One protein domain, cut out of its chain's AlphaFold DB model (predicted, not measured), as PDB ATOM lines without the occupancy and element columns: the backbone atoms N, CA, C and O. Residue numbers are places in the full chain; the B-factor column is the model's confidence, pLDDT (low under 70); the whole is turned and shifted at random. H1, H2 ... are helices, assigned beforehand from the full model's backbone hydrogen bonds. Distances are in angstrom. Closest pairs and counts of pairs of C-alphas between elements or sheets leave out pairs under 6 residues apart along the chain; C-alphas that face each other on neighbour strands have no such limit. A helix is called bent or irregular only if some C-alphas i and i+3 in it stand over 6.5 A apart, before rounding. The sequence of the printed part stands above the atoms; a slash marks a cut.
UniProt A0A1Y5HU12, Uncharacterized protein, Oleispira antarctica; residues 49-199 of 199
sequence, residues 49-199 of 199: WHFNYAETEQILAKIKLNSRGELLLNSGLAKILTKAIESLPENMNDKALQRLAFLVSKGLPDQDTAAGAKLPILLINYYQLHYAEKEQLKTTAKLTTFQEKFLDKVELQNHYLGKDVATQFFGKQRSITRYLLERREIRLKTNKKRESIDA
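This is residues 49 to 199 of the 199 residues of an uncharacterized protein of Oleispira antarctica (UniProt A0A1Y5HU12). The long helix H4 runs through a body of helices, with H3 packed on its first half, H2 crossing it and H5 folded back along it; H1 lies side by side with H2. After a sharp kink near residue 170, H6 runs out of this body as a long arm; residues 183 to 199, of which 183 to 195 belong to H6, stick out free. The printed part has 151 residues with six named helices, H1 to H6 in chain order, and no named strand; the class is all helix. The whole is loose, with a radius of gyration of the C-alphas of 19.8 A, and elongated, spanning 71 by 37 by 21 A.

H1 is residues 54 to 60, beginning at C-alpha 54 at (-39.038, -7.275, 476.924). H2 is residues 75 to 86, 16.4 A from first to last C-alpha, and H3 is residues 94 to 107, 20.0 A. H4 is residues 114 to 139, 37.8 A, from C-alpha 114 at (-55.524, -16.189, 490.734); it is only just irregular, with C-alphas 117 and 120 6.6 A apart. H5 is residues 146 to 161, 22.4 A. H6 is residues 163 to 195, 41.8 A, ending at C-alpha 195 at (-8.811, -30.341, 524.851); it is irregular, with C-alphas 169 and 172 7.9 A apart, and has a kink of 77 degrees near residue 170.

H2 and H4 are the hubs, touching three helices each. Helix packing is part aligned, part crossed: of 6 touching pairs, 3 are at a shallow tilt. The hairpin of H1 and H2 has a shallow tilt of 10 degrees, opposite ways; its closest C-alphas, of Thr 56 and Ala 84, are 4.7 A apart. H2, with residues 81 to 85 alone, touches H4 at a steep tilt of 68 degrees, only just short of about perpendicular; the closest C-alphas, of Ile 85 and Tyr 127, are 5.9 A apart. H3 and H4 form a hairpin at a steep tilt of 41 degrees, closest at the C-alphas of Ala 101 and Pro 120, 4.6 A. H4 and H5 form a hairpin at a shallow tilt of 34 degrees, only just short of steep, closest at the C-alphas of Asn 125 and Tyr 160, 5.5 A. H5 and H6 form a hairpin at 12 degrees, a shallow tilt, closest at the C-alphas of Asn 158 and Ala 166, 5.6 A. H6, with residues 168 to 170 alone, touches H2, about perpendicular at 76 degrees; the C-alphas of Ser 75 and Phe 169 are closest, 4.5 A. H4 and H6 are apart. Every O i to N i+4 pair is within hydrogen-bond range in H1, H2, H3 and H5, against 20 of 22 in H4 and 27 of 29 in H6.

The two C-alphas farthest apart, of Asp 112 and Ala 199, are 71.8 A apart. Without the free residues 183 to 199 the body spans 46 by 36 by 20 A. The printed part has no cut; the link from H1 to H2, residues 61 to 74, is long. The mean pLDDT of the printed part is 88.6, and residues 49, 109 to 112, 139 to 143 and 199 are under 70.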
ATOM      1  N   TRP A  49     -40.189   5.231 478.941       62.06
ATOM      2  CA  TRP A  49     -39.954   3.985 479.656       62.06
ATOM      3  C   TRP A  49     -38.553   4.013 480.262       62.06
ATOM      4  O   TRP A  49     -37.554   3.864 479.569       62.06
ATOM      5  N   HIS A  50     -38.479   4.192 481.578       71.50
ATOM      6  CA  HIS A  50     -37.214   4.195 482.318       71.50
ATOM      7  C   HIS A  50     -36.577   2.788 482.420       71.50
ATOM      8  O   HIS A  50     -35.529   2.640 483.041       71.50
ATOM      9  N   PHE A  51     -37.205   1.752 481.845       83.25
ATOM     10  CA  PHE A  51     -36.687   0.383 481.787       83.25
ATOM     11  C   PHE A  51     -37.231  -0.397 480.578       83.25
ATOM     12  O   PHE A  51     -38.349  -0.152 480.119       83.25
ATOM     13  N   ASN A  52     -36.451  -1.361 480.079       85.12
ATOM     14  CA  ASN A  52     -36.862  -2.286 479.021       85.12
ATOM     15  C   ASN A  52     -37.542  -3.523 479.635       85.12
ATOM     16  O   ASN A  52     -36.904  -4.274 480.367       85.12
ATOM     17  N   TYR A  53     -38.825  -3.743 479.334       90.94
ATOM     18  CA  TYR A  53     -39.592  -4.870 479.880       90.94
ATOM     19  C   TYR A  53     -39.441  -6.178 479.085       90.94
ATOM     20  O   TYR A  53     -39.731  -7.245 479.620       90.94
ATOM     21  N   ALA A  54     -38.979  -6.127 477.832       91.25
ATOM     22  CA  ALA A  54     -39.038  -7.275 476.924       91.25
ATOM     23  C   ALA A  54     -38.270  -8.501 477.451       91.25
ATOM     24  O   ALA A  54     -38.738  -9.633 477.343       91.25
ATOM     25  N   GLU A  55     -37.102  -8.288 478.061       92.62
ATOM     26  CA  GLU A  55     -36.317  -9.383 478.641       92.62
ATOM     27  C   GLU A  55     -37.012  -9.993 479.867       92.62
ATOM     28  O   GLU A  55     -37.155 -11.214 479.966       92.62
ATOM     29  N   THR A  56     -37.517  -9.145 480.766       94.31
ATOM     30  CA  THR A  56     -38.291  -9.574 481.936       94.31
ATOM     31  C   THR A  56     -39.511 -10.390 481.510       94.31
ATOM     32  O   THR A  56     -39.754 -11.460 482.064       94.31
ATOM     33  N   GLU A  57     -40.246  -9.940 480.494       94.12
ATOM     34  CA  GLU A  57     -41.407 -10.639 479.939       94.12
ATOM     35  C   GLU A  57     -41.052 -12.048 479.445       94.12
ATOM     36  O   GLU A  57     -41.676 -13.029 479.853       94.12
ATOM     37  N   GLN A  58     -39.992 -12.179 478.641       94.06
ATOM     38  CA  GLN A  58     -39.528 -13.477 478.133       94.06
ATOM     39  C   GLN A  58     -39.113 -14.443 479.249       94.06
ATOM     40  O   GLN A  58     -39.248 -15.666 479.118       94.06
ATOM     41  N   ILE A  59     -38.572 -13.923 480.353       95.56
ATOM     42  CA  ILE A  59     -38.216 -14.735 481.517       95.56
ATOM     43  C   ILE A  59     -39.480 -15.176 482.260       95.56
ATOM     44  O   ILE A  59     -39.608 -16.362 482.581       95.56
ATOM     45  N   LEU A  60     -40.419 -14.260 482.503       94.44
ATOM     46  CA  LEU A  60     -41.672 -14.540 483.207       94.44
ATOM     47  C   LEU A  60     -42.592 -15.484 482.423       94.44
ATOM     48  O   LEU A  60     -43.276 -16.298 483.037       94.44
ATOM     49  N   ALA A  61     -42.530 -15.487 481.090       92.38
ATOM     50  CA  ALA A  61     -43.253 -16.439 480.242       92.38
ATOM     51  C   ALA A  61     -42.892 -17.916 480.523       92.38
ATOM     52  O   ALA A  61     -43.625 -18.828 480.148       92.38
ATOM     53  N   LYS A  62     -41.772 -18.181 481.212       93.00
ATOM     54  CA  LYS A  62     -41.338 -19.535 481.606       93.00
ATOM     55  C   LYS A  62     -41.997 -20.027 482.898       93.00
ATOM     56  O   LYS A  62     -41.737 -21.159 483.318       93.00
ATOM     57  N   ILE A  63     -42.794 -19.188 483.564       91.94
ATOM     58  CA  ILE A  63     -43.502 -19.552 484.791       91.94
ATOM     59  C   ILE A  63     -44.498 -20.668 484.485       91.94
ATOM     60  O   ILE A  63     -45.313 -20.581 483.574       91.94
ATOM     61  N   LYS A  64     -44.429 -21.728 485.290       88.81
ATOM     62  CA  LYS A  64     -45.359 -22.852 485.211       88.81
ATOM     63  C   LYS A  64     -46.476 -22.665 486.226       88.81
ATOM     64  O   LYS A  64     -46.211 -22.401 487.402       88.81
ATOM     65  N   LEU A  65     -47.702 -22.858 485.764       90.06
ATOM     66  CA  LEU A  65     -48.883 -22.933 486.614       90.06
ATOM     67  C   LEU A  65     -49.169 -24.395 486.974       90.06
ATOM     68  O   LEU A  65     -48.763 -25.314 486.258       90.06
ATOM     69  N   ASN A  66     -49.831 -24.621 488.106       89.12
ATOM     70  CA  ASN A  66     -50.346 -25.945 488.448       89.12
ATOM     71  C   ASN A  66     -51.615 -26.271 487.630       89.12
ATOM     72  O   ASN A  66     -52.108 -25.445 486.864       89.12
ATOM     73  N   SER A  67     -52.181 -27.467 487.819       86.19
ATOM     74  CA  SER A  67     -53.407 -27.903 487.126       86.19
ATOM     75  C   SER A  67     -54.642 -27.036 487.405       86.19
ATOM     76  O   SER A  67     -55.632 -27.157 486.694       86.19
ATOM     77  N   ARG A  68     -54.594 -26.165 488.421       86.81
ATOM     78  CA  ARG A  68     -55.657 -25.216 488.782       86.81
ATOM     79  C   ARG A  68     -55.394 -23.798 488.260       86.81
ATOM     80  O   ARG A  68     -56.111 -22.880 488.635       86.81
ATOM     81  N   GLY A  69     -54.350 -23.597 487.450       85.88
ATOM     82  CA  GLY A  69     -53.970 -22.271 486.957       85.88
ATOM     83  C   GLY A  69     -53.346 -21.366 488.026       85.88
ATOM     84  O   GLY A  69     -53.312 -20.150 487.865       85.88
ATOM     85  N   GLU A  70     -52.852 -21.924 489.133       89.19
ATOM     86  CA  GLU A  70     -52.218 -21.156 490.207       89.19
ATOM     87  C   GLU A  70     -50.692 -21.165 490.073       89.19
ATOM     88  O   GLU A  70     -50.092 -22.121 489.571       89.19
ATOM     89  N   LEU A  71     -50.046 -20.122 490.602       91.44
ATOM     90  CA  LEU A  71     -48.590 -20.062 490.700       91.44
ATOM     91  C   LEU A  71     -48.063 -21.197 491.577       91.44
ATOM     92  O   LEU A  71     -48.431 -21.332 492.746       91.44
ATOM     93  N   LEU A  72     -47.137 -21.977 491.030       92.44
ATOM     94  CA  LEU A  72     -46.466 -23.028 491.771       92.44
ATOM     95  C   LEU A  72     -45.323 -22.414 492.596       92.44
ATOM     96  O   LEU A  72     -44.202 -22.246 492.116       92.44
ATOM     97  N   LEU A  73     -45.625 -22.048 493.846       93.69
ATOM     98  CA  LEU A  73     -44.661 -21.433 494.760       93.69
ATOM     99  C   LEU A  73     -43.601 -22.457 495.183       93.69
ATOM    100  O   LEU A  73     -43.863 -23.328 496.005       93.69
ATOM    101  N   ASN A  74     -42.404 -22.369 494.610       94.50
ATOM    102  CA  ASN A  74     -41.267 -23.202 494.990       94.50
ATOM    103  C   ASN A  74     -39.929 -22.529 494.636       94.50
ATOM    104  O   ASN A  74     -39.882 -21.449 494.046       94.50
ATOM    105  N   SER A  75     -38.818 -23.210 494.925       93.88
ATOM    106  CA  SER A  75     -37.474 -22.736 494.560       93.88
ATOM    107  C   SER A  75     -37.256 -22.559 493.048       93.88
ATOM    108  O   SER A  75     -36.341 -21.855 492.636       93.88
ATOM    109  N   GLY A  76     -38.041 -23.237 492.206       95.19
ATOM    110  CA  GLY A  76     -38.006 -23.076 490.752       95.19
ATOM    111  C   GLY A  76     -38.575 -21.728 490.321       95.19
ATOM    112  O   GLY A  76     -37.924 -21.018 489.559       95.19
ATOM    113  N   LEU A  77     -39.732 -21.340 490.868       95.75
ATOM    114  CA  LEU A  77     -40.303 -20.010 490.657       95.75
ATOM    115  C   LEU A  77     -39.369 -18.918 491.186       95.75
ATOM    116  O   LEU A  77     -39.091 -17.975 490.456       95.75
ATOM    117  N   ALA A  78     -38.804 -19.084 492.387       96.50
ATOM    118  CA  ALA A  78     -37.836 -18.134 492.941       96.50
ATOM    119  C   ALA A  78     -36.652 -17.877 491.987       96.50
ATOM    120  O   ALA A  78     -36.264 -16.735 491.773       96.50
ATOM    121  N   LYS A  79     -36.125 -18.923 491.329       96.31
ATOM    122  CA  LYS A  79     -35.057 -18.781 490.321       96.31
ATOM    123  C   LYS A  79     -35.497 -18.008 489.079       96.31
ATOM    124  O   LYS A  79     -34.687 -17.283 488.510       96.31
ATOM    125  N   ILE A  80     -36.736 -18.197 488.626       96.88
ATOM    126  CA  ILE A  80     -37.281 -17.434 487.494       96.88
ATOM    127  C   ILE A  80     -37.423 -15.965 487.894       96.88
ATOM    128  O   ILE A  80     -36.969 -15.102 487.150       96.88
ATOM    129  N   LEU A  81     -37.972 -15.694 489.082       97.12
ATOM    130  CA  LEU A  81     -38.112 -14.336 489.606       97.12
ATOM    131  C   LEU A  81     -36.753 -13.651 489.748       97.12
ATOM    132  O   LEU A  81     -36.625 -12.533 489.274       97.12
ATOM    133  N   THR A  82     -35.732 -14.328 490.291       96.56
ATOM    134  CA  THR A  82     -34.354 -13.805 490.358       96.56
ATOM    135  C   THR A  82     -33.855 -13.346 488.993       96.56
ATOM    136  O   THR A  82     -33.437 -12.205 488.856       96.56
ATOM    137  N   LYS A  83     -33.973 -14.182 487.957       96.69
ATOM    138  CA  LYS A  83     -33.550 -13.792 486.605       96.69
ATOM    139  C   LYS A  83     -34.356 -12.613 486.064       96.69
ATOM    140  O   LYS A  83     -33.798 -11.726 485.434       96.69
ATOM    141  N   ALA A  84     -35.666 -12.610 486.312       96.25
ATOM    142  CA  ALA A  84     -36.566 -11.569 485.829       96.25
ATOM    143  C   ALA A  84     -36.249 -10.201 486.447       96.25
ATOM    144  O   ALA A  84     -36.383  -9.188 485.770       96.25
ATOM    145  N   ILE A  85     -35.837 -10.167 487.718       95.69
ATOM    146  CA  ILE A  85     -35.456  -8.922 488.389       95.69
ATOM    147  C   ILE A  85     -34.017  -8.497 488.100       95.69
ATOM    148  O   ILE A  85     -33.716  -7.313 488.181       95.69
ATOM    149  N   GLU A  86     -33.129  -9.430 487.757       94.00
ATOM    150  CA  GLU A  86     -31.753  -9.120 487.353       94.00
ATOM    151  C   GLU A  86     -31.691  -8.385 486.008       94.00
ATOM    152  O   GLU A  86     -30.736  -7.651 485.773       94.00
ATOM    153  N   SER A  87     -32.715  -8.529 485.158       92.94
ATOM    154  CA  SER A  87     -32.850  -7.760 483.915       92.94
ATOM    155  C   SER A  87     -33.498  -6.383 484.109       92.94
ATOM    156  O   SER A  87     -33.640  -5.629 483.148       92.94
ATOM    157  N   LEU A  88     -33.941  -6.048 485.326       93.56
ATOM    158  CA  LEU A  88     -34.553  -4.756 485.633       93.56
ATOM    159  C   LEU A  88     -33.506  -3.779 486.186       93.56
ATOM    160  O   LEU A  88     -32.558  -4.205 486.851       93.56
ATOM    161  N   PRO A  89     -33.677  -2.461 485.972       91.56
ATOM    162  CA  PRO A  89     -32.825  -1.470 486.606       91.56
ATOM    163  C   PRO A  89     -32.896  -1.550 488.126       91.56
ATOM    164  O   PRO A  89     -33.945  -1.822 488.710       91.56
ATOM    165  N   GLU A  90     -31.776  -1.239 488.766       87.56
ATOM    166  CA  GLU A  90     -31.742  -1.020 490.208       87.56
ATOM    167  C   GLU A  90     -32.447   0.303 490.558       87.56
ATOM    168  O   GLU A  90     -32.507   1.223 489.743       87.56
ATOM    169  N   ASN A  91     -32.960   0.430 491.788       84.94
ATOM    170  CA  ASN A  91     -33.568   1.667 492.306       84.94
ATOM    171  C   ASN A  91     -34.776   2.223 491.531       84.94
ATOM    172  O   ASN A  91     -35.006   3.433 491.514       84.94
ATOM    173  N   MET A  92     -35.592   1.360 490.921       89.94
ATOM    174  CA  MET A  92     -36.893   1.774 490.394       89.94
ATOM    175  C   MET A  92     -37.741   2.486 491.459       89.94
ATOM    176  O   MET A  92     -37.950   1.967 492.554       89.94
ATOM    177  N   ASN A  93     -38.259   3.662 491.104       89.25
ATOM    178  CA  ASN A  93     -39.210   4.404 491.928       89.25
ATOM    179  C   ASN A  93     -40.613   3.768 491.896       89.25
ATOM    180  O   ASN A  93     -40.906   2.903 491.067       89.25
ATOM    181  N   ASP A  94     -41.511   4.250 492.754       88.88
ATOM    182  CA  ASP A  94     -42.863   3.696 492.893       88.88
ATOM    183  C   ASP A  94     -43.659   3.696 491.582       88.88
ATOM    184  O   ASP A  94     -44.368   2.736 491.289       88.88
ATOM    185  N   LYS A  95     -43.504   4.730 490.744       88.56
ATOM    186  CA  LYS A  95     -44.168   4.798 489.432       88.56
ATOM    187  C   LYS A  95     -43.675   3.690 488.498       88.56
ATOM    188  O   LYS A  95     -44.482   3.046 487.827       88.56
ATOM    189  N   ALA A  96     -42.365   3.446 488.460       90.69
ATOM    190  CA  ALA A  96     -41.778   2.367 487.673       90.69
ATOM    191  C   ALA A  96     -42.214   0.987 488.196       90.69
ATOM    192  O   ALA A  96     -42.570   0.124 487.395       90.69
ATOM    193  N   LEU A  97     -42.284   0.801 489.519       92.31
ATOM    194  CA  LEU A  97     -42.768  -0.436 490.139       92.31
ATOM    195  C   LEU A  97     -44.256  -0.694 489.862       92.31
ATOM    196  O   LEU A  97     -44.625  -1.803 489.478       92.31
ATOM    197  N   GLN A  98     -45.113   0.322 489.974       91.19
ATOM    198  CA  GLN A  98     -46.531   0.216 489.608       91.19
ATOM    199  C   GLN A  98     -46.700  -0.147 488.133       91.19
ATOM    200  O   GLN A  98     -47.526  -0.990 487.775       91.19
ATOM    201  N   ARG A  99     -45.881   0.453 487.265       90.62
ATOM    202  CA  ARG A  99     -45.899   0.145 485.838       90.62
ATOM    203  C   ARG A  99     -45.448  -1.283 485.556       90.62
ATOM    204  O   ARG A  99     -46.090  -1.962 484.759       90.62
ATOM    205  N   LEU A 100     -44.386  -1.748 486.210       92.88
ATOM    206  CA  LEU A 100     -43.935  -3.133 486.116       92.88
ATOM    207  C   LEU A 100     -45.048  -4.094 486.539       92.88
ATOM    208  O   LEU A 100     -45.358  -5.022 485.798       92.88
ATOM    209  N   ALA A 101     -45.695  -3.843 487.679       92.50
ATOM    210  CA  ALA A 101     -46.814  -4.655 488.142       92.50
ATOM    211  C   ALA A 101     -47.956  -4.693 487.111       92.50
ATOM    212  O   ALA A 101     -48.489  -5.763 486.812       92.50
ATOM    213  N   PHE A 102     -48.283  -3.546 486.507       90.12
ATOM    214  CA  PHE A 102     -49.273  -3.475 485.435       90.12
ATOM    215  C   PHE A 102     -48.876  -4.342 484.230       90.12
ATOM    216  O   PHE A 102     -49.677  -5.158 483.779       90.12
ATOM    217  N   LEU A 103     -47.645  -4.221 483.730       91.25
ATOM    218  CA  LEU A 103     -47.171  -5.006 482.583       91.25
ATOM    219  C   LEU A 103     -47.185  -6.512 482.879       91.25
ATOM    220  O   LEU A 103     -47.705  -7.294 482.090       91.25
ATOM    221  N   VAL A 104     -46.727  -6.909 484.064       92.44
ATOM    222  CA  VAL A 104     -46.742  -8.310 484.514       92.44
ATOM    223  C   VAL A 104     -48.161  -8.856 484.596       92.44
ATOM    224  O   VAL A 104     -48.392 -10.002 484.221       92.44
ATOM    225  N   SER A 105     -49.129  -8.041 485.026       88.19
ATOM    226  CA  SER A 105     -50.528  -8.471 485.056       88.19
ATOM    227  C   SER A 105     -51.094  -8.726 483.657       88.19
ATOM    228  O   SER A 105     -52.050  -9.481 483.530       88.19
ATOM    229  N   LYS A 106     -50.532  -8.102 482.611       85.56
ATOM    230  CA  LYS A 106     -50.956  -8.246 481.208       85.56
ATOM    231  C   LYS A 106     -50.258  -9.401 480.481       85.56
ATOM    232  O   LYS A 106     -50.778  -9.854 479.470       85.56
ATOM    233  N   GLY A 107     -49.111  -9.866 480.981       81.25
ATOM    234  CA  GLY A 107     -48.292 -10.897 480.331       81.25
ATOM    235  C   GLY A 107     -48.718 -12.348 480.593       81.25
ATOM    236  O   GLY A 107     -48.209 -13.255 479.939       81.25
ATOM    237  N   LEU A 108     -49.627 -12.598 481.542       73.75
ATOM    238  CA  LEU A 108     -50.197 -13.931 481.760       73.75
ATOM    239  C   LEU A 108     -51.481 -14.110 480.932       73.75
ATOM    240  O   LEU A 108     -52.255 -13.159 480.834       73.75
ATOM    241  N   PRO A 109     -51.734 -15.317 480.383       59.72
ATOM    242  CA  PRO A 109     -52.822 -15.556 479.433       59.72
ATOM    243  C   PRO A 109     -54.229 -15.220 479.943       59.72
ATOM    244  O   PRO A 109     -55.089 -14.966 479.116       59.72
ATOM    245  N   ASP A 110     -54.452 -15.115 481.256       62.34
ATOM    246  CA  ASP A 110     -55.753 -14.752 481.821       62.34
ATOM    247  C   ASP A 110     -55.576 -13.863 483.060       62.34
ATOM    248  O   ASP A 110     -55.192 -14.336 484.139       62.34
ATOM    249  N   GLN A 111     -55.874 -12.567 482.928       59.78
ATOM    250  CA  GLN A 111     -55.783 -11.605 484.039       59.78
ATOM    251  C   GLN A 111     -56.734 -11.939 485.197       59.78
ATOM    252  O   GLN A 111     -56.446 -11.600 486.343       59.78
ATOM    253  N   ASP A 112     -57.823 -12.647 484.894       64.56
ATOM    254  CA  ASP A 112     -58.864 -13.038 485.846       64.56
ATOM    255  C   ASP A 112     -58.511 -14.310 486.635       64.56
ATOM    256  O   ASP A 112     -59.264 -14.753 487.505       64.56
ATOM    257  N   THR A 113     -57.346 -14.913 486.373       74.75
ATOM    258  CA  THR A 113     -56.857 -16.038 487.172       74.75
ATOM    259  C   THR A 113     -56.194 -15.568 488.460       74.75
ATOM    260  O   THR A 113     -55.548 -14.519 488.536       74.75
ATOM    261  N   ALA A 114     -56.245 -16.422 489.486       80.75
ATOM    262  CA  ALA A 114     -55.524 -16.189 490.734       80.75
ATOM    263  C   ALA A 114     -54.009 -15.976 490.519       80.75
ATOM    264  O   ALA A 114     -53.367 -15.321 491.337       80.75
ATOM    265  N   ALA A 115     -53.424 -16.511 489.438       84.50
ATOM    266  CA  ALA A 115     -52.029 -16.273 489.078       84.50
ATOM    267  C   ALA A 115     -51.788 -14.861 488.521       84.50
ATOM    268  O   ALA A 115     -50.827 -14.217 488.949       84.50
ATOM    269  N   GLY A 116     -52.669 -14.369 487.640       83.62
ATOM    270  CA  GLY A 116     -52.624 -13.012 487.080       83.62
ATOM    271  C   GLY A 116     -52.654 -11.920 488.151       83.62
ATOM    272  O   GLY A 116     -51.892 -10.959 488.078       83.62
ATOM    273  N   ALA A 117     -53.448 -12.122 489.206       86.19
ATOM    274  CA  ALA A 117     -53.504 -11.213 490.350       86.19
ATOM    275  C   ALA A 117     -52.291 -11.336 491.296       86.19
ATOM    276  O   ALA A 117     -51.815 -10.337 491.838       86.19
ATOM    277  N   LYS A 118     -51.772 -12.553 491.521       90.88
ATOM    278  CA  LYS A 118     -50.700 -12.801 492.505       90.88
ATOM    279  C   LYS A 118     -49.296 -12.512 491.975       90.88
ATOM    280  O   LYS A 118     -48.443 -12.086 492.753       90.88
ATOM    281  N   LEU A 119     -49.026 -12.763 490.691       94.31
ATOM    282  CA  LEU A 119     -47.674 -12.657 490.133       94.31
ATOM    283  C   LEU A 119     -47.096 -11.233 490.201       94.31
ATOM    284  O   LEU A 119     -45.943 -11.112 490.617       94.31
ATOM    285  N   PRO A 120     -47.843 -10.164 489.856       94.69
ATOM    286  CA  PRO A 120     -47.335  -8.800 489.957       94.69
ATOM    287  C   PRO A 120     -46.880  -8.458 491.375       94.69
ATOM    288  O   PRO A 120     -45.752  -8.016 491.567       94.69
ATOM    289  N   ILE A 121     -47.723  -8.740 492.374       94.38
ATOM    290  CA  ILE A 121     -47.436  -8.474 493.791       94.38
ATOM    291  C   ILE A 121     -46.181  -9.236 494.225       94.38
ATOM    292  O   ILE A 121     -45.265  -8.672 494.817       94.38
ATOM    293  N   LEU A 122     -46.119 -10.522 493.877       96.31
ATOM    294  CA  LEU A 122     -44.992 -11.378 494.204       96.31
ATOM    295  C   LEU A 122     -43.681 -10.880 493.580       96.31
ATOM    296  O   LEU A 122     -42.659 -10.885 494.260       96.31
ATOM    297  N   LEU A 123     -43.699 -10.437 492.318       96.69
ATOM    298  CA  LEU A 123     -42.512  -9.913 491.644       96.69
ATOM    299  C   LEU A 123     -42.011  -8.625 492.305       96.69
ATOM    300  O   LEU A 123     -40.809  -8.499 492.516       96.69
ATOM    301  N   ILE A 124     -42.907  -7.697 492.662       97.00
ATOM    302  CA  ILE A 124     -42.526  -6.443 493.332       97.00
ATOM    303  C   ILE A 124     -41.903  -6.722 494.699       97.00
ATOM    304  O   ILE A 124     -40.814  -6.223 494.986       97.00
ATOM    305  N   ASN A 125     -42.528  -7.577 495.507       97.50
ATOM    306  CA  ASN A 125     -41.983  -7.954 496.811       97.50
ATOM    307  C   ASN A 125     -40.613  -8.641 496.673       97.50
ATOM    308  O   ASN A 125     -39.704  -8.406 497.468       97.50
ATOM    309  N   TYR A 126     -40.445  -9.473 495.643       97.06
ATOM    310  CA  TYR A 126     -39.180 -10.150 495.367       97.06
ATOM    311  C   TYR A 126     -38.094  -9.189 494.860       97.06
ATOM    312  O   TYR A 126     -36.934  -9.314 495.247       97.06
ATOM    313  N   TYR A 127     -38.462  -8.197 494.046       96.69
ATOM    314  CA  TYR A 127     -37.567  -7.122 493.618       96.69
ATOM    315  C   TYR A 127     -37.059  -6.310 494.820       96.69
ATOM    316  O   TYR A 127     -35.854  -6.096 494.958       96.69
ATOM    317  N   GLN A 128     -37.958  -5.919 495.728       95.75
ATOM    318  CA  GLN A 128     -37.596  -5.187 496.944       95.75
ATOM    319  C   GLN A 128     -36.681  -6.010 497.859       95.75
ATOM    320  O   GLN A 128     -35.677  -5.485 498.335       95.75
ATOM    321  N   LEU A 129     -36.975  -7.304 498.041       96.06
ATOM    322  CA  LEU A 129     -36.109  -8.229 498.775       96.06
ATOM    323  C   LEU A 129     -34.691  -8.260 498.195       96.06
ATOM    324  O   LEU A 129     -33.724  -8.115 498.933       96.06
ATOM    325  N   HIS A 130     -34.554  -8.450 496.882       94.06
ATOM    326  CA  HIS A 130     -33.245  -8.544 496.226       94.06
ATOM    327  C   HIS A 130     -32.431  -7.266 496.364       94.06
ATOM    328  O   HIS A 130     -31.222  -7.312 496.587       94.06
ATOM    329  N   TYR A 131     -33.093  -6.115 496.258       91.12
ATOM    330  CA  TYR A 131     -32.429  -4.840 496.463       91.12
ATOM    331  C   TYR A 131     -32.001  -4.658 497.926       91.12
ATOM    332  O   TYR A 131     -30.855  -4.295 498.185       91.12
ATOM    333  N   ALA A 132     -32.861  -5.004 498.887       91.94
ATOM    334  CA  ALA A 132     -32.513  -4.976 500.304       91.94
ATOM    335  C   ALA A 132     -31.339  -5.917 500.635       91.94
ATOM    336  O   ALA A 132     -30.429  -5.520 501.357       91.94
ATOM    337  N   GLU A 133     -31.301  -7.125 500.054       91.31
ATOM    338  CA  GLU A 133     -30.171  -8.056 500.196       91.31
ATOM    339  C   GLU A 133     -28.868  -7.433 499.654       91.31
ATOM    340  O   GLU A 133     -27.825  -7.515 500.307       91.31
ATOM    341  N   LYS A 134     -28.909  -6.761 498.494       88.38
ATOM    342  CA  LYS A 134     -27.743  -6.056 497.928       88.38
ATOM    343  C   LYS A 134     -27.264  -4.906 498.816       88.38
ATOM    344  O   LYS A 134     -26.063  -4.787 499.055       88.38
ATOM    345  N   GLU A 135     -28.172  -4.078 499.320       85.50
ATOM    346  CA  GLU A 135     -27.825  -2.963 500.210       85.50
ATOM    347  C   GLU A 135     -27.262  -3.449 501.547       85.50
ATOM    348  O   GLU A 135     -26.303  -2.886 502.088       85.50
ATOM    349  N   GLN A 136     -27.786  -4.561 502.054       82.12
ATOM    350  CA  GLN A 136     -27.263  -5.182 503.255       82.12
ATOM    351  C   GLN A 136     -25.829  -5.692 503.058       82.12
ATOM    352  O   GLN A 136     -24.992  -5.526 503.946       82.12
ATOM    353  N   LEU A 137     -25.501  -6.259 501.892       77.62
ATOM    354  CA  LEU A 137     -24.134  -6.687 501.566       77.62
ATOM    355  C   LEU A 137     -23.138  -5.518 501.529       77.62
ATOM    356  O   LEU A 137     -21.983  -5.693 501.911       77.62
ATOM    357  N   LYS A 138     -23.577  -4.320 501.122       74.56
ATOM    358  CA  LYS A 138     -22.738  -3.107 501.115       74.56
ATOM    359  C   LYS A 138     -22.465  -2.568 502.524       74.56
ATOM    360  O   LYS A 138     -21.438  -1.939 502.756       74.56
ATOM    361  N   THR A 139     -23.375  -2.814 503.466       68.19
ATOM    362  CA  THR A 139     -23.349  -2.250 504.828       68.19
ATOM    363  C   THR A 139     -22.904  -3.246 505.906       68.19
ATOM    364  O   THR A 139     -22.695  -2.860 507.060       68.19
ATOM    365  N   THR A 140     -22.709  -4.527 505.568       57.75
ATOM    366  CA  THR A 140     -22.388  -5.598 506.531       57.75
ATOM    367  C   THR A 140     -20.915  -5.618 506.951       57.75
ATOM    368  O   THR A 140     -20.182  -6.578 506.736       57.75
ATOM    369  N   ALA A 141     -20.517  -4.575 507.677       57.03
ATOM    370  CA  ALA A 141     -19.399  -4.613 508.620       57.03
ATOM    371  C   ALA A 141     -19.832  -5.085 510.032       57.03
ATOM    372  O   ALA A 141     -18.982  -5.359 510.873       57.03
ATOM    373  N   LYS A 142     -21.147  -5.181 510.309       59.44
ATOM    374  CA  LYS A 142     -21.703  -5.386 511.666       59.44
ATOM    375  C   LYS A 142     -21.955  -6.836 512.106       59.44
ATOM    376  O   LYS A 142     -21.917  -7.090 513.304       59.44
ATOM    377  N   LEU A 143     -22.228  -7.776 511.196       64.62
ATOM    378  CA  LEU A 143     -22.526  -9.171 511.569       64.62
ATOM    379  C   LEU A 143     -21.257 -10.018 511.508       64.62
ATOM    380  O   LEU A 143     -20.654 -10.173 510.441       64.62
ATOM    381  N   THR A 144     -20.858 -10.571 512.652       72.81
ATOM    382  CA  THR A 144     -19.541 -11.201 512.818       72.81
ATOM    383  C   THR A 144     -19.576 -12.702 512.553       72.81
ATOM    384  O   THR A 144     -18.580 -13.268 512.097       72.81
ATOM    385  N   THR A 145     -20.730 -13.356 512.737       83.19
ATOM    386  CA  THR A 145     -20.860 -14.806 512.549       83.19
ATOM    387  C   THR A 145     -21.723 -15.184 511.343       83.19
ATOM    388  O   THR A 145     -22.634 -14.472 510.921       83.19
ATOM    389  N   PHE A 146     -21.457 -16.361 510.772       85.56
ATOM    390  CA  PHE A 146     -22.279 -16.917 509.690       85.56
ATOM    391  C   PHE A 146     -23.721 -17.218 510.142       85.56
ATOM    392  O   PHE A 146     -24.647 -17.115 509.341       85.56
ATOM    393  N   GLN A 147     -23.923 -17.566 511.416       89.62
ATOM    394  CA  GLN A 147     -25.245 -17.845 511.981       89.62
ATOM    395  C   GLN A 147     -26.109 -16.587 512.055       89.62
ATOM    396  O   GLN A 147     -27.255 -16.623 511.618       89.62
ATOM    397  N   GLU A 148     -25.549 -15.472 512.525       89.25
ATOM    398  CA  GLU A 148     -26.231 -14.174 512.523       89.25
ATOM    399  C   GLU A 148     -26.628 -13.762 511.102       89.25
ATOM    400  O   GLU A 148     -27.788 -13.451 510.856       89.25
ATOM    401  N   LYS A 149     -25.700 -13.869 510.137       88.81
ATOM    402  CA  LYS A 149     -25.982 -13.584 508.718       88.81
ATOM    403  C   LYS A 149     -27.104 -14.459 508.154       88.81
ATOM    404  O   LYS A 149     -27.897 -14.003 507.338       88.81
ATOM    405  N   PHE A 150     -27.170 -15.726 508.564       92.31
ATOM    406  CA  PHE A 150     -28.239 -16.629 508.145       92.31
ATOM    407  C   PHE A 150     -29.596 -16.250 508.749       92.31
ATOM    408  O   PHE A 150     -30.592 -16.259 508.026       92.31
ATOM    409  N   LEU A 151     -29.650 -15.935 510.047       92.81
ATOM    410  CA  LEU A 151     -30.890 -15.545 510.725       92.81
ATOM    411  C   LEU A 151     -31.449 -14.240 510.165       92.81
ATOM    412  O   LEU A 151     -32.633 -14.181 509.846       92.81
ATOM    413  N   ASP A 152     -30.581 -13.258 509.962       91.75
ATOM    414  CA  ASP A 152     -30.952 -11.982 509.371       91.75
ATOM    415  C   ASP A 152     -31.499 -12.171 507.941       91.75
ATOM    416  O   ASP A 152     -32.611 -11.747 507.629       91.75
ATOM    417  N   LYS A 153     -30.819 -12.973 507.107       93.19
ATOM    418  CA  LYS A 153     -31.336 -13.333 505.776       93.19
ATOM    419  C   LYS A 153     -32.726 -13.979 505.837       93.19
ATOM    420  O   LYS A 153     -33.574 -13.723 504.983       93.19
ATOM    421  N   VAL A 154     -32.972 -14.853 506.813       95.75
ATOM    422  CA  VAL A 154     -34.290 -15.478 507.002       95.75
ATOM    423  C   VAL A 154     -35.344 -14.435 507.369       95.75
ATOM    424  O   VAL A 154     -36.457 -14.500 506.840       95.75
ATOM    425  N   GLU A 155     -35.007 -13.495 508.247       95.62
ATOM    426  CA  GLU A 155     -35.879 -12.399 508.661       95.62
ATOM    427  C   GLU A 155     -36.233 -11.491 507.483       95.62
ATOM    428  O   GLU A 155     -37.418 -11.300 507.208       95.62
ATOM    429  N   LEU A 156     -35.238 -11.046 506.716       95.19
ATOM    430  CA  LEU A 156     -35.428 -10.183 505.553       95.19
ATOM    431  C   LEU A 156     -36.354 -10.822 504.509       95.19
ATOM    432  O   LEU A 156     -37.325 -10.225 504.045       95.19
ATOM    433  N   GLN A 157     -36.112 -12.092 504.192       97.12
ATOM    434  CA  GLN A 157     -36.963 -12.858 503.284       97.12
ATOM    435  C   GLN A 157     -38.404 -12.989 503.798       97.12
ATOM    436  O   GLN A 157     -39.346 -12.917 503.010       97.12
ATOM    437  N   ASN A 158     -38.590 -13.196 505.105       97.94
ATOM    438  CA  ASN A 158     -39.923 -13.277 505.704       97.94
ATOM    439  C   ASN A 158     -40.625 -11.914 505.722       97.94
ATOM    440  O   ASN A 158     -41.846 -11.882 505.589       97.94
ATOM    441  N   HIS A 159     -39.879 -10.821 505.890       97.62
ATOM    442  CA  HIS A 159     -40.405  -9.460 505.892       97.62
ATOM    443  C   HIS A 159     -41.020  -9.099 504.537       97.62
ATOM    444  O   HIS A 159     -42.185  -8.718 504.478       97.62
ATOM    445  N   TYR A 160     -40.278  -9.294 503.442       97.38
ATOM    446  CA  TYR A 160     -40.744  -8.901 502.107       97.38
ATOM    447  C   TYR A 160     -41.748  -9.880 501.489       97.38
ATOM    448  O   TYR A 160     -42.690  -9.462 500.820       97.38
ATOM    449  N   LEU A 161     -41.572 -11.191 501.680       97.25
ATOM    450  CA  LEU A 161     -42.417 -12.192 501.013       97.25
ATOM    451  C   LEU A 161     -43.549 -12.728 501.895       97.25
ATOM    452  O   LEU A 161     -44.468 -13.370 501.390       97.25
ATOM    453  N   GLY A 162     -43.484 -12.507 503.207       97.62
ATOM    454  CA  GLY A 162     -44.296 -13.233 504.177       97.62
ATOM    455  C   GLY A 162     -43.753 -14.641 504.450       97.62
ATOM    456  O   GLY A 162     -43.075 -15.261 503.624       97.62
ATOM    457  N   LYS A 163     -44.061 -15.175 505.638       96.81
ATOM    458  CA  LYS A 163     -43.524 -16.463 506.119       96.81
ATOM    459  C   LYS A 163     -43.875 -17.638 505.204       96.81
ATOM    460  O   LYS A 163     -43.017 -18.491 504.971       96.81
ATOM    461  N   ASP A 164     -45.093 -17.674 504.671       96.75
ATOM    462  CA  ASP A 164     -45.572 -18.795 503.857       96.75
ATOM    463  C   ASP A 164     -44.837 -18.867 502.516       96.75
ATOM    464  O   ASP A 164     -44.218 -19.883 502.197       96.75
ATOM    465  N   VAL A 165     -44.812 -17.763 501.761       96.88
ATOM    466  CA  VAL A 165     -44.107 -17.682 500.471       96.88
ATOM    467  C   VAL A 165     -42.606 -17.893 500.661       96.88
ATOM    468  O   VAL A 165     -41.997 -18.679 499.932       96.88
ATOM    469  N   ALA A 166     -42.004 -17.265 501.675       97.69
ATOM    470  CA  ALA A 166     -40.586 -17.436 501.970       97.69
ATOM    471  C   ALA A 166     -40.237 -18.895 502.314       97.69
ATOM    472  O   ALA A 166     -39.185 -19.399 501.916       97.69
ATOM    473  N   THR A 167     -41.125 -19.607 503.014       97.38
ATOM    474  CA  THR A 167     -40.952 -21.035 503.305       97.38
ATOM    475  C   THR A 167     -41.048 -21.879 502.038       97.38
ATOM    476  O   THR A 167     -40.211 -22.757 501.835       97.38
ATOM    477  N   GLN A 168     -41.992 -21.586 501.144       96.75
ATOM    478  CA  GLN A 168     -42.111 -22.289 499.862       96.75
ATOM    479  C   GLN A 168     -40.879 -22.077 498.963       96.75
ATOM    480  O   GLN A 168     -40.389 -23.009 498.323       96.75
ATOM    481  N   PHE A 169     -40.331 -20.861 498.934       97.06
ATOM    482  CA  PHE A 169     -39.170 -20.526 498.104       97.06
ATOM    483  C   PHE A 169     -37.858 -21.065 498.669       97.06
ATOM    484  O   PHE A 169     -37.052 -21.643 497.934       97.06
ATOM    485  N   PHE A 170     -37.646 -20.895 499.975       96.75
ATOM    486  CA  PHE A 170     -36.337 -21.074 500.602       96.75
ATOM    487  C   PHE A 170     -36.303 -22.172 501.665       96.75
ATOM    488  O   PHE A 170     -35.226 -22.485 502.164       96.75
ATOM    489  N   GLY A 171     -37.430 -22.794 502.018       95.94
ATOM    490  CA  GLY A 171     -37.533 -23.747 503.130       95.94
ATOM    491  C   GLY A 171     -36.540 -24.903 503.035       95.94
ATOM    492  O   GLY A 171     -35.835 -25.193 504.003       95.94
ATOM    493  N   LYS A 172     -36.382 -25.490 501.839       95.31
ATOM    494  CA  LYS A 172     -35.383 -26.543 501.600       95.31
ATOM    495  C   LYS A 172     -33.964 -26.041 501.876       95.31
ATOM    496  O   LYS A 172     -33.244 -26.661 502.654       95.31
ATOM    497  N   GLN A 173     -33.577 -24.902 501.303       94.81
ATOM    498  CA  GLN A 173     -32.251 -24.319 501.527       94.81
ATOM    499  C   GLN A 173     -32.029 -23.977 503.007       94.81
ATOM    500  O   GLN A 173     -31.008 -24.351 503.574       94.81
ATOM    501  N   ARG A 174     -33.010 -23.341 503.656       95.88
ATOM    502  CA  ARG A 174     -32.976 -22.982 505.081       95.88
ATOM    503  C   ARG A 174     -32.800 -24.208 505.978       95.88
ATOM    504  O   ARG A 174     -32.019 -24.152 506.921       95.88
ATOM    505  N   SER A 175     -33.498 -25.307 505.685       96.44
ATOM    506  CA  SER A 175     -33.393 -26.551 506.460       96.44
ATOM    507  C   SER A 175     -31.989 -27.158 506.390       96.44
ATOM    508  O   SER A 175     -31.420 -27.505 507.422       96.44
ATOM    509  N   ILE A 176     -31.393 -27.187 505.193       96.50
ATOM    510  CA  ILE A 176     -30.032 -27.688 504.976       96.50
ATOM    511  C   ILE A 176     -29.023 -26.799 505.706       96.50
ATOM    512  O   ILE A 176     -28.171 -27.309 506.431       96.50
ATOM    513  N   THR A 177     -29.132 -25.476 505.564       95.69
ATOM    514  CA  THR A 177     -28.223 -24.539 506.236       95.69
ATOM    515  C   THR A 177     -28.295 -24.675 507.755       95.69
ATOM    516  O   THR A 177     -27.251 -24.719 508.405       95.69
ATOM    517  N   ARG A 178     -29.501 -24.805 508.323       95.75
ATOM    518  CA  ARG A 178     -29.688 -25.010 509.765       95.75
ATOM    519  C   ARG A 178     -29.028 -26.302 510.245       95.75
ATOM    520  O   ARG A 178     -28.241 -26.261 511.182       95.75
ATOM    521  N   TYR A 179     -29.264 -27.412 509.548       96.31
ATOM    522  CA  TYR A 179     -28.627 -28.690 509.869       96.31
ATOM    523  C   TYR A 179     -27.089 -28.597 509.858       96.31
ATOM    524  O   TYR A 179     -26.413 -29.108 510.753       96.31
ATOM    525  N   LEU A 180     -26.511 -27.921 508.860       95.25
ATOM    526  CA  LEU A 180     -25.058 -27.744 508.767       95.25
ATOM    527  C   LEU A 180     -24.497 -26.868 509.898       95.25
ATOM    528  O   LEU A 180     -23.399 -27.145 510.390       95.25
ATOM    529  N   LEU A 181     -25.241 -25.843 510.323       93.44
ATOM    530  CA  LEU A 181     -24.891 -24.996 511.465       93.44
ATOM    531  C   LEU A 181     -24.877 -25.789 512.774       93.44
ATOM    532  O   LEU A 181     -23.858 -25.810 513.463       93.44
ATOM    533  N   GLU A 182     -25.951 -26.522 513.058       92.88
ATOM    534  CA  GLU A 182     -26.065 -27.376 514.247       92.88
ATOM    535  C   GLU A 182     -24.934 -28.414 514.298       92.88
ATOM    536  O   GLU A 182     -24.265 -28.592 515.321       92.88
ATOM    537  N   ARG A 183     -24.632 -29.052 513.159       93.50
ATOM    538  CA  ARG A 183     -23.534 -30.024 513.059       93.50
ATOM    539  C   ARG A 183     -22.169 -29.400 513.359       93.50
ATOM    540  O   ARG A 183     -21.307 -30.064 513.944       93.50
ATOM    541  N   ARG A 184     -21.947 -28.145 512.960       90.25
ATOM    542  CA  ARG A 184     -20.708 -27.413 513.252       90.25
ATOM    543  C   ARG A 184     -20.583 -27.115 514.744       90.25
ATOM    544  O   ARG A 184     -19.511 -27.337 515.303       90.25
ATOM    545  N   GLU A 185     -21.658 -26.670 515.388       89.50
ATOM    546  CA  GLU A 185     -21.668 -26.387 516.827       89.50
ATOM    547  C   GLU A 185     -21.340 -27.628 517.667       89.50
ATOM    548  O   GLU A 185     -20.506 -27.562 518.572       89.50
ATOM    549  N   ILE A 186     -21.939 -28.781 517.342       90.69
ATOM    550  CA  ILE A 186     -21.675 -30.054 518.034       90.69
ATOM    551  C   ILE A 186     -20.192 -30.434 517.937       90.69
ATOM    552  O   ILE A 186     -19.578 -30.839 518.930       90.69
ATOM    553  N   ARG A 187     -19.594 -30.278 516.748       90.69
ATOM    554  CA  ARG A 187     -18.174 -30.576 516.524       90.69
ATOM    555  C   ARG A 187     -17.271 -29.676 517.368       90.69
ATOM    556  O   ARG A 187     -16.363 -30.182 518.019       90.69
ATOM    557  N   LEU A 188     -17.541 -28.370 517.396       88.00
ATOM    558  CA  LEU A 188     -16.761 -27.413 518.188       88.00
ATOM    559  C   LEU A 188     -16.850 -27.707 519.692       88.00
ATOM    560  O   LEU A 188     -15.827 -27.721 520.372       88.00
ATOM    561  N   LYS A 189     -18.050 -28.020 520.203       89.88
ATOM    562  CA  LYS A 189     -18.249 -28.409 521.611       89.88
ATOM    563  C   LYS A 189     -17.490 -29.689 521.969       89.88
ATOM    564  O   LYS A 189     -16.898 -29.773 523.042       89.88
ATOM    565  N   THR A 190     -17.483 -30.670 521.069       89.06
ATOM    566  CA  THR A 190     -16.788 -31.949 521.280       89.06
ATOM    567  C   THR A 190     -15.271 -31.772 521.301       89.06
ATOM    568  O   THR A 190     -14.613 -32.340 522.169       89.06
ATOM    569  N   ASN A 191     -14.716 -30.965 520.393       85.00
ATOM    570  CA  ASN A 191     -13.280 -30.680 520.362       85.00
ATOM    571  C   ASN A 191     -12.826 -29.951 521.630       85.00
ATOM    572  O   ASN A 191     -11.903 -30.416 522.290       85.00
ATOM    573  N   LYS A 192     -13.555 -28.905 522.043       83.69
ATOM    574  CA  LYS A 192     -13.266 -28.172 523.284       83.69
ATOM    575  C   LYS A 192     -13.293 -29.079 524.521       83.69
ATOM    576  O   LYS A 192     -12.476 -28.921 525.417       83.69
ATOM    577  N   LYS A 193     -14.222 -30.044 524.572       84.00
ATOM    578  CA  LYS A 193     -14.293 -31.030 525.662       84.00
ATOM    579  C   LYS A 193     -13.071 -31.958 525.694       84.00
ATOM    580  O   LYS A 193     -12.633 -32.319 526.778       84.00
ATOM    581  N   ARG A 194     -12.540 -32.367 524.537       73.62
ATOM    582  CA  ARG A 194     -11.332 -33.211 524.466       73.62
ATOM    583  C   ARG A 194     -10.093 -32.445 524.924       73.62
ATOM    584  O   ARG A 194      -9.395 -32.919 525.803       73.62
ATOM    585  N   GLU A 195      -9.917 -31.218 524.438       76.62
ATOM    586  CA  GLU A 195      -8.811 -30.341 524.851       76.62
ATOM    587  C   GLU A 195      -8.801 -30.066 526.365       76.62
ATOM    588  O   GLU A 195      -7.734 -29.937 526.946       76.62
ATOM    589  N   SER A 196      -9.965 -30.025 527.028       70.81
ATOM    590  CA  SER A 196     -10.048 -29.881 528.492       70.81
ATOM    591  C   SER A 196      -9.790 -31.162 529.298       70.81
ATOM    592  O   SER A 196      -9.712 -31.086 530.516       70.81
ATOM    593  N   ILE A 197      -9.769 -32.333 528.655       74.94
ATOM    594  CA  ILE A 197      -9.455 -33.622 529.303       74.94
ATOM    595  C   ILE A 197      -7.955 -33.927 529.179       74.94
ATOM    596  O   ILE A 197      -7.398 -34.583 530.054       74.94
ATOM    597  N   ASP A 198      -7.323 -33.440 528.111       70.25
ATOM    598  CA  ASP A 198      -5.911 -33.672 527.799       70.25
ATOM    599  C   ASP A 198      -4.965 -32.575 528.359       70.25
ATOM    600  O   ASP A 198      -3.758 -32.645 528.128       70.25
ATOM    601  N   ALA A 199      -5.500 -31.570 529.069       60.22
ATOM    602  CA  ALA A 199      -4.774 -30.462 529.708       60.22
ATOM    603  C   ALA A 199      -4.804 -30.575 531.238       60.22
ATOM    604  O   ALA A 199      -3.762 -30.269 531.862       60.22
TER     605      ALA A 199